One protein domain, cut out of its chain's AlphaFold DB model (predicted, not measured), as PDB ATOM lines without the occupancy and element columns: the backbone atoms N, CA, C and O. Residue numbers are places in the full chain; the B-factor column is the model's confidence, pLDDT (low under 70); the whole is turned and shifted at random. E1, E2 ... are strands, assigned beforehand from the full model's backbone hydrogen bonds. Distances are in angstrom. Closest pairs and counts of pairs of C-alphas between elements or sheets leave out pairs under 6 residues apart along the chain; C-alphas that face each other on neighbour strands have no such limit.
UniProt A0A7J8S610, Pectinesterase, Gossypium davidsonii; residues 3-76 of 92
ATOM      1  N   VAL A   3       2.607  70.036   6.136       93.00
ATOM      2  CA  VAL A   3       2.338  70.823   7.343       93.00
ATOM      3  C   VAL A   3       2.858  70.072   8.556       93.00
ATOM      4  O   VAL A   3       2.554  68.893   8.711       93.00
ATOM      5  N   ILE A   4       3.604  70.761   9.416       94.06
ATOM      6  CA  ILE A   4       4.226  70.152  10.598       94.06
ATOM      7  C   ILE A   4       3.189  69.916  11.701       94.06
ATOM      8  O   ILE A   4       3.161  68.851  12.312       94.06
ATOM      9  N   THR A   5       2.302  70.886  11.945       94.69
ATOM     10  CA  THR A   5       1.302  70.794  13.021       94.69
ATOM     11  C   THR A   5      -0.133  70.972  12.532       94.69
ATOM     12  O   THR A   5      -0.440  71.782  11.657       94.69
ATOM     13  N   ALA A   6      -1.047  70.212  13.132       92.94
ATOM     14  CA  ALA A   6      -2.488  70.360  12.965       92.94
ATOM     15  C   ALA A   6      -3.147  70.200  14.339       92.94
ATOM     16  O   ALA A   6      -3.505  69.097  14.744       92.94
ATOM     17  N   GLN A   7      -3.216  71.291  15.102       92.50
ATOM     18  CA  GLN A   7      -3.658  71.251  16.498       92.50
ATOM     19  C   GLN A   7      -5.195  71.350  16.585       92.50
ATOM     20  O   GLN A   7      -5.825  72.103  15.836       92.50
ATOM     21  N   ALA A   8      -5.793  70.529  17.455       92.00
ATOM     22  CA  ALA A   8      -7.231  70.240  17.491       92.00
ATOM     23  C   ALA A   8      -8.012  70.972  18.592       92.00
ATOM     24  O   ALA A   8      -9.114  70.555  18.926       92.00
ATOM     25  N   ARG A   9      -7.463  72.035  19.178       91.62
ATOM     26  CA  ARG A   9      -8.156  72.808  20.210       91.62
ATOM     27  C   ARG A   9      -9.392  73.480  19.637       91.62
ATOM     28  O   ARG A   9      -9.332  74.141  18.593       91.62
ATOM     29  N   GLU A  10     -10.507  73.314  20.326       88.81
ATOM     30  CA  GLU A  10     -11.811  73.798  19.893       88.81
ATOM     31  C   GLU A  10     -12.156  75.134  20.554       88.81
ATOM     32  O   GLU A  10     -12.718  76.016  19.898       88.81
ATOM     33  N   SER A  11     -11.748  75.353  21.808       87.19
ATOM     34  CA  SER A  11     -12.114  76.569  22.545       87.19
ATOM     35  C   SER A  11     -10.941  77.268  23.232       87.19
ATOM     36  O   SER A  11      -9.909  76.672  23.532       87.19
ATOM     37  N   SER A  12     -11.114  78.559  23.528       84.81
ATOM     38  CA  SER A  12     -10.149  79.352  24.298       84.81
ATOM     39  C   SER A  12     -10.026  78.924  25.766       84.81
ATOM     40  O   SER A  12      -9.069  79.325  26.421       84.81
ATOM     41  N   TRP A  13     -10.974  78.129  26.266       87.44
ATOM     42  CA  TRP A  13     -11.037  77.652  27.650       87.44
ATOM     43  C   TRP A  13     -10.233  76.377  27.878       87.44
ATOM     44  O   TRP A  13      -9.895  76.050  29.011       87.44
ATOM     45  N   GLU A  14      -9.911  75.657  26.805       90.44
ATOM     46  CA  GLU A  14      -9.050  74.486  26.888       90.44
ATOM     47  C   GLU A  14      -7.607  74.928  27.112       90.44
ATOM     48  O   GLU A  14      -7.058  75.711  26.325       90.44
ATOM     49  N   ASP A  15      -6.967  74.373  28.138       92.19
ATOM     50  CA  ASP A  15      -5.544  74.580  28.392       92.19
ATOM     51  C   ASP A  15      -4.678  73.555  27.645       92.19
ATOM     52  O   ASP A  15      -3.824  72.870  28.198       92.19
ATOM     53  N   THR A  16      -4.934  73.414  26.345       93.94
ATOM     54  CA  THR A  16      -4.168  72.531  25.462       93.94
ATOM     55  C   THR A  16      -3.388  73.349  24.438       93.94
ATOM     56  O   THR A  16      -3.794  74.431  24.006       93.94
ATOM     57  N   SER A  17      -2.201  72.878  24.071       93.88
ATOM     58  CA  SER A  17      -1.365  73.503  23.040       93.88
ATOM     59  C   SER A  17      -0.201  72.620  22.662       93.88
ATOM     60  O   SER A  17       0.176  71.731  23.420       93.88
ATOM     61  N   TYR A  18       0.417  72.938  21.527       96.50
ATOM     62  CA  TYR A  18       1.757  72.465  21.213       96.50
ATOM     63  C   TYR A  18       2.774  73.573  21.474       96.50
ATOM     64  O   TYR A  18       2.597  74.708  21.028       96.50
ATOM     65  N   SER A  19       3.835  73.228  22.199       96.25
ATOM     66  CA  SER A  19       5.001  74.078  22.404       96.25
ATOM     67  C   SER A  19       6.225  73.313  21.928       96.25
ATOM     68  O   SER A  19       6.491  72.209  22.400       96.25
ATOM     69  N   ILE A  20       6.922  73.874  20.948       97.12
ATOM     70  CA  ILE A  20       8.109  73.281  20.337       97.12
ATOM     71  C   ILE A  20       9.259  74.216  20.671       97.12
ATOM     72  O   ILE A  20       9.302  75.352  20.199       97.12
ATOM     73  N   VAL A  21      10.145  73.763  21.554       97.81
ATOM     74  CA  VAL A  21      11.178  74.598  22.173       97.81
ATOM     75  C   VAL A  21      12.545  73.997  21.888       97.81
ATOM     76  O   VAL A  21      12.716  72.790  22.041       97.81
ATOM     77  N   HIS A  22      13.509  74.823  21.470       97.38
ATOM     78  CA  HIS A  22      14.860  74.373  21.103       97.38
ATOM     79  C   HIS A  22      14.866  73.259  20.039       97.38
ATOM     80  O   HIS A  22      15.722  72.376  20.040       97.38
ATOM     81  N   GLY A  23      13.882  73.293  19.135       96.06
ATOM     82  CA  GLY A  23      13.771  72.360  18.022       96.06
ATOM     83  C   GLY A  23      14.578  72.791  16.797       96.06
ATOM     84  O   GLY A  23      15.079  73.914  16.711       96.06
ATOM     85  N   ARG A  24      14.626  71.903  15.802       96.12
ATOM     86  CA  ARG A  24      15.177  72.191  14.476       96.12
ATOM     87  C   ARG A  24      14.228  71.684  13.394       96.12
ATOM     88  O   ARG A  24      13.880  70.506  13.388       96.12
ATOM     89  N   ILE A  25      13.808  72.569  12.495       95.06
ATOM     90  CA  ILE A  25      12.971  72.252  11.335       95.06
ATOM     91  C   ILE A  25      13.871  72.208  10.104       95.06
ATOM     92  O   ILE A  25      14.355  73.240   9.644       95.06
ATOM     93  N   THR A  26      14.079  71.002   9.579       95.38
ATOM     94  CA  THR A  26      14.892  70.729   8.388       95.38
ATOM     95  C   THR A  26      14.175  69.718   7.501       95.38
ATOM     96  O   THR A  26      13.240  69.044   7.936       95.38
ATOM     97  N   GLY A  27      14.632  69.555   6.264       92.31
ATOM     98  CA  GLY A  27      14.070  68.558   5.363       92.31
ATOM     99  C   GLY A  27      14.451  68.803   3.913       92.31
ATOM    100  O   GLY A  27      15.185  69.732   3.599       92.31
ATOM    101  N   THR A  28      13.944  67.945   3.036       92.06
ATOM    102  CA  THR A  28      14.153  68.030   1.581       92.06
ATOM    103  C   THR A  28      12.933  68.565   0.833       92.06
ATOM    104  O   THR A  28      13.028  68.892  -0.346       92.06
ATOM    105  N   ALA A  29      11.778  68.647   1.499       88.19
ATOM    106  CA  ALA A  29      10.567  69.232   0.937       88.19
ATOM    107  C   ALA A  29      10.636  70.760   1.016       88.19
ATOM    108  O   ALA A  29      11.049  71.284   2.041       88.19
ATOM    109  N   MET A  30      10.181  71.452  -0.028       90.12
ATOM    110  CA  MET A  30      10.010  72.910  -0.040       90.12
ATOM    111  C   MET A  30       8.558  73.283   0.285       90.12
ATOM    112  O   MET A  30       7.667  72.428   0.239       90.12
ATOM    113  N   ASP A  31       8.318  74.557   0.600       91.31
ATOM    114  CA  ASP A  31       6.981  75.113   0.851       91.31
ATOM    115  C   ASP A  31       6.214  74.404   1.983       91.31
ATOM    116  O   ASP A  31       5.021  74.087   1.888       91.31
ATOM    117  N   VAL A  32       6.915  74.149   3.091       94.00
ATOM    118  CA  VAL A  32       6.351  73.514   4.286       94.00
ATOM    119  C   VAL A  32       5.734  74.565   5.209       94.00
ATOM    120  O   VAL A  32       6.376  75.551   5.563       94.00
ATOM    121  N   PHE A  33       4.500  74.339   5.659       93.56
ATOM    122  CA  PHE A  33       3.847  75.204   6.648       93.56
ATOM    123  C   PHE A  33       4.122  74.722   8.079       93.56
ATOM    124  O   PHE A  33       4.047  73.529   8.383       93.56
ATOM    125  N   LEU A  34       4.355  75.668   8.986       94.25
ATOM    126  CA  LEU A  34       4.555  75.430  10.418       94.25
ATOM    127  C   LEU A  34       3.311  74.834  11.079       94.25
ATOM    128  O   LEU A  34       3.411  73.982  11.970       94.25
ATOM    129  N   GLY A  35       2.130  75.249  10.626       92.50
ATOM    130  CA  GLY A  35       0.878  74.741  11.152       92.50
ATOM    131  C   GLY A  35      -0.341  75.089  10.317       92.50
ATOM    132  O   GLY A  35      -0.360  76.062   9.558       92.50
ATOM    133  N   ARG A  36      -1.384  74.277  10.498       90.69
ATOM    134  CA  ARG A  36      -2.736  74.541  10.014       90.69
ATOM    135  C   ARG A  36      -3.757  74.374  11.125       90.69
ATOM    136  O   ARG A  36      -3.596  73.544  12.019       90.69
ATOM    137  N   ALA A  37      -4.858  75.109  11.016       87.81
ATOM    138  CA  ALA A  37      -5.961  74.964  11.951       87.81
ATOM    139  C   ALA A  37      -6.717  73.656  11.675       87.81
ATOM    140  O   ALA A  37      -7.364  73.529  10.634       87.81
ATOM    141  N   TRP A  38      -6.666  72.684  12.593       87.56
ATOM    142  CA  TRP A  38      -7.537  71.508  12.485       87.56
ATOM    143  C   TRP A  38      -8.936  71.827  13.019       87.56
ATOM    144  O   TRP A  38      -9.925  71.582  12.328       87.56
ATOM    145  N   LYS A  39      -9.011  72.471  14.186       88.38
ATOM    146  CA  LYS A  39     -10.259  72.918  14.822       88.38
ATOM    147  C   LYS A  39     -10.312  74.447  14.954       88.38
ATOM    148  O   LYS A  39      -9.580  75.148  14.249       88.38
ATOM    149  N   SER A  40     -11.244  74.958  15.754       87.12
ATOM    150  CA  SER A  40     -11.657  76.368  15.819       87.12
ATOM    151  C   SER A  40     -10.691  77.296  16.558       87.12
ATOM    152  O   SER A  40     -10.619  78.468  16.195       87.12
ATOM    153  N   SER A  41      -9.929  76.798  17.540       88.00
ATOM    154  CA  SER A  41      -9.067  77.635  18.396       88.00
ATOM    155  C   SER A  41      -7.651  77.062  18.596       88.00
ATOM    156  O   SER A  41      -7.183  76.975  19.739       88.00
ATOM    157  N   PRO A  42      -6.947  76.648  17.522       89.44
ATOM    158  CA  PRO A  42      -5.660  75.972  17.629       89.44
ATOM    159  C   PRO A  42      -4.602  76.858  18.287       89.44
ATOM    160  O   PRO A  42      -4.526  78.056  18.006       89.44
ATOM    161  N   ARG A  43      -3.758  76.253  19.131       92.62
ATOM    162  CA  ARG A  43      -2.662  76.943  19.829       92.62
ATOM    163  C   ARG A  43      -1.335  76.216  19.611       92.62
ATOM    164  O   ARG A  43      -1.151  75.107  20.119       92.62
ATOM    165  N   VAL A  44      -0.427  76.835  18.855       94.38
ATOM    166  CA  VAL A  44       0.913  76.301  18.548       94.38
ATOM    167  C   VAL A  44       1.952  77.404  18.699       94.38
ATOM    168  O   VAL A  44       1.794  78.487  18.143       94.38
ATOM    169  N   VAL A  45       3.027  77.121  19.430       95.44
ATOM    170  CA  VAL A  45       4.140  78.055  19.617       95.44
ATOM    171  C   VAL A  45       5.457  77.360  19.305       95.44
ATOM    172  O   VAL A  45       5.747  76.300  19.858       95.44
ATOM    173  N   TYR A  46       6.265  77.992  18.456       96.56
ATOM    174  CA  TYR A  46       7.671  77.650  18.261       96.56
ATOM    175  C   TYR A  46       8.533  78.637  19.044       96.56
ATOM    176  O   TYR A  46       8.328  79.848  18.975       96.56
ATOM    177  N   SER A  47       9.488  78.149  19.826       97.12
ATOM    178  CA  SER A  47      10.387  78.996  20.614       97.12
ATOM    179  C   SER A  47      11.822  78.522  20.481       97.12
ATOM    180  O   SER A  47      12.091  77.325  20.561       97.12
ATOM    181  N   TYR A  48      12.749  79.454  20.266       97.31
ATOM    182  CA  TYR A  48      14.176  79.157  20.104       97.31
ATOM    183  C   TYR A  48      14.445  78.040  19.083       97.31
ATOM    184  O   TYR A  48      15.322  77.203  19.280       97.31
ATOM    185  N   THR A  49      13.621  77.974  18.036       97.38
ATOM    186  CA  THR A  49      13.657  76.907  17.035       97.38
ATOM    187  C   THR A  49      14.376  77.401  15.789       97.38
ATOM    188  O   THR A  49      14.079  78.485  15.283       97.38
ATOM    189  N   GLU A  50      15.315  76.607  15.290       97.00
ATOM    190  CA  GLU A  50      15.998  76.881  14.028       97.00
ATOM    191  C   GLU A  50      15.142  76.362  12.864       97.00
ATOM    192  O   GLU A  50      14.719  75.204  12.860       97.00
ATOM    193  N   MET A  51      14.864  77.227  11.892       96.25
ATOM    194  CA  MET A  51      14.041  76.948  10.720       96.25
ATOM    195  C   MET A  51      14.858  77.135   9.449       96.25
ATOM    196  O   MET A  51      15.339  78.236   9.157       96.25
ATOM    197  N   ASP A  52      14.989  76.062   8.679       95.31
ATOM    198  CA  ASP A  52      15.666  76.103   7.388       95.31
ATOM    199  C   ASP A  52      14.790  76.752   6.297       95.31
ATOM    200  O   ASP A  52      13.601  77.002   6.500       95.31
ATOM    201  N   GLU A  53      15.361  77.028   5.123       94.75
ATOM    202  CA  GLU A  53      14.689  77.725   4.004       94.75
ATOM    203  C   GLU A  53      13.483  76.983   3.407       94.75
ATOM    204  O   GLU A  53      12.745  77.540   2.600       94.75
ATOM    205  N   ILE A  54      13.242  75.750   3.852       94.81
ATOM    206  CA  ILE A  54      12.087  74.939   3.466       94.81
ATOM    207  C   ILE A  54      10.744  75.482   3.974       94.81
ATOM    208  O   ILE A  54       9.687  75.076   3.483       94.81
ATOM    209  N   VAL A  55      10.762  76.347   4.995       94.69
ATOM    210  CA  VAL A  55       9.544  76.903   5.588       94.69
ATOM    211  C   VAL A  55       8.946  77.935   4.642       94.69
ATOM    212  O   VAL A  55       9.589  78.921   4.286       94.69
ATOM    213  N   HIS A  56       7.681  77.732   4.278       93.62
ATOM    214  CA  HIS A  56       6.948  78.642   3.409       93.62
ATOM    215  C   HIS A  56       6.943  80.066   4.005       93.62
ATOM    216  O   HIS A  56       6.669  80.206   5.200       93.62
ATOM    217  N   PRO A  57       7.147  81.139   3.215       90.75
ATOM    218  CA  PRO A  57       7.240  82.509   3.732       90.75
ATOM    219  C   PRO A  57       6.054  82.942   4.606       90.75
ATOM    220  O   PRO A  57       6.276  83.489   5.689       90.75
ATOM    221  N   CYS A  58       4.816  82.612   4.199       88.88
ATOM    222  CA  CYS A  58       3.596  82.838   4.997       88.88
ATOM    223  C   CYS A  58       3.619  82.143   6.374       88.88
ATOM    224  O   CYS A  58       2.946  82.592   7.302       88.88
ATOM    225  N   GLY A  59       4.372  81.047   6.514       89.50
ATOM    226  CA  GLY A  59       4.561  80.250   7.730       89.50
ATOM    227  C   GLY A  59       3.347  79.413   8.130       89.50
ATOM    228  O   GLY A  59       3.470  78.222   8.404       89.50
ATOM    229  N   TRP A  60       2.157  80.004   8.115       89.62
ATOM    230  CA  TRP A  60       0.946  79.442   8.700       89.62
ATOM    231  C   TRP A  60      -0.189  79.382   7.687       89.62
ATOM    232  O   TRP A  60      -0.291  80.215   6.793       89.62
ATOM    233  N   SER A  61      -1.071  78.394   7.837       84.75
ATOM    234  CA  SER A  61      -2.274  78.284   7.017       84.75
ATOM    235  C   SER A  61      -3.529  78.305   7.885       84.75
ATOM    236  O   SER A  61      -3.725  77.457   8.758       84.75
ATOM    237  N   SER A  62      -4.438  79.240   7.606       70.88
ATOM    238  CA  SER A  62      -5.782  79.278   8.204       70.88
ATOM    239  C   SER A  62      -6.752  78.274   7.562       70.88
ATOM    240  O   SER A  62      -7.925  78.221   7.928       70.88
ATOM    241  N   ASN A  63      -6.282  77.468   6.597       73.19
ATOM    242  CA  ASN A  63      -7.096  76.525   5.826       73.19
ATOM    243  C   ASN A  63      -8.352  77.179   5.204       73.19
ATOM    244  O   ASN A  63      -9.435  76.595   5.218       73.19
ATOM    245  N   ARG A  64      -8.205  78.406   4.673       65.62
ATOM    246  CA  ARG A  64      -9.264  79.190   4.003       65.62
ATOM    247  C   ARG A  64     -10.506  79.467   4.864       65.62
ATOM    248  O   ARG A  64     -11.581  79.689   4.318       65.62
ATOM    249  N   GLN A  65     -10.371  79.475   6.192       63.03
ATOM    250  CA  GLN A  65     -11.447  79.888   7.094       63.03
ATOM    251  C   GLN A  65     -11.047  81.167   7.846       63.03
ATOM    252  O   GLN A  65     -10.154  81.108   8.692       63.03
ATOM    253  N   PRO A  66     -11.666  82.318   7.527       56.62
ATOM    254  CA  PRO A  66     -11.237  83.625   8.027       56.62
ATOM    255  C   PRO A  66     -11.559  83.889   9.511       56.62
ATOM    256  O   PRO A  66     -11.017  84.830  10.077       56.62
ATOM    257  N   GLU A  67     -12.374  83.057  10.168       55.81
ATOM    258  CA  GLU A  67     -12.930  83.330  11.508       55.81
ATOM    259  C   GLU A  67     -12.497  82.314  12.581       55.81
ATOM    260  O   GLU A  67     -13.309  81.811  13.356       55.81
ATOM    261  N   ARG A  68     -11.213  81.947  12.632       66.62
ATOM    262  CA  ARG A  68     -10.701  81.060  13.694       66.62
ATOM    263  C   ARG A  68      -9.884  81.852  14.705       66.62
ATOM    264  O   ARG A  68      -8.996  82.609  14.319       66.62
ATOM    265  N   ALA A  69     -10.147  81.637  15.995       79.00
ATOM    266  CA  ALA A  69      -9.379  82.200  17.108       79.00
ATOM    267  C   ALA A  69      -8.029  81.470  17.251       79.00
ATOM    268  O   ALA A  69      -7.740  80.826  18.262       79.00
ATOM    269  N   VAL A  70      -7.227  81.505  16.186       85.94
ATOM    270  CA  VAL A  70      -5.922  80.851  16.128       85.94
ATOM    271  C   VAL A  70      -4.922  81.597  17.005       85.94
ATOM    272  O   VAL A  70      -4.911  82.826  17.068       85.94
ATOM    273  N   TYR A  71      -4.060  80.842  17.672       89.06
ATOM    274  CA  TYR A  71      -2.896  81.370  18.362       89.06
ATOM    275  C   TYR A  71      -1.663  80.662  17.815       89.06
ATOM    276  O   TYR A  71      -1.351  79.534  18.205       89.06
ATOM    277  N   TYR A  72      -0.986  81.328  16.888       91.56
ATOM    278  CA  TYR A  72       0.287  80.884  16.342       91.56
ATOM    279  C   TYR A  72       1.353  81.905  16.670       91.56
ATOM    280  O   TYR A  72       1.161  83.085  16.385       91.56
ATOM    281  N   GLY A  73       2.438  81.432  17.273       92.38
ATOM    282  CA  GLY A  73       3.536  82.282  17.701       92.38
ATOM    283  C   GLY A  73       4.891  81.677  17.372       92.38
ATOM    284  O   GLY A  73       5.084  80.458  17.407       92.38
ATOM    285  N   GLU A  74       5.838  82.558  17.083       94.25
ATOM    286  CA  GLU A  74       7.254  82.243  16.931       94.25
ATOM    287  C   GLU A  74       8.028  83.186  17.848       94.25
ATOM    288  O   GLU A  74       7.869  84.403  17.781       94.25
ATOM    289  N   TYR A  75       8.866  82.636  18.721       94.69
ATOM    290  CA  TYR A  75       9.635  83.422  19.677       94.69
ATOM    291  C   TYR A  75      11.118  83.102  19.568       94.69
ATOM    292  O   TYR A  75      11.539  81.979  19.840       94.69
ATOM    293  N   LYS A  76      11.922  84.103  19.188       95.00
ATOM    294  CA  LYS A  76      13.378  83.966  18.999       95.00
ATOM    295  C   LYS A  76      13.765  82.761  18.122       95.00
ATOM    296  O   LYS A  76      14.766  82.098  18.380       95.00
TER     297      LYS A  76
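What this domain is: This is residues 3 to 76 of the 92 residues of the protein "Pectinesterase" of Gossypium davidsonii (UniProt A0A7J8S610). With little regular structure, the chain winds in stacked turns, a short solenoid: E1, E3 and residues 60 to 61 line one side, E2, E4 and E5 the other, and residues 24 to 25 pair with 50 to 51 at one end. The 74 printed residues hold five named strands, E1 to E5 in order, 25 residues in all; the class is all strand. Both sheets, E1 E3 and E2 E4 E5, are parallel. It is compact, radius of gyration of the C-alphas 12.2 A, spanning 35 by 26 by 16 A.

How they stand to each other: E1, residues 3 to 7, neighbours E3, residues 32 to 37; N 36 and O 5 are 2.9 A apart. E4, residues 43 to 47, neighbours E2, residues 18 to 21, with N 20 and O 45 at 2.9 A, and E5, residues 71 to 75, with N 46 and O 73 at 2.9 A. The sheets form a sandwich, face to face, strands at 41 degrees.

Where its parts are: E1 starts at C-alpha 3 (2.338, 70.823, 7.343); E3 spans 14.6 A; E5 ends at C-alpha 75 (9.635, 83.422, 19.677).

The domain as a whole: The printed part has no cut. Link E4 to E5 is long. Residues 64 to 68 have pLDDT under 70.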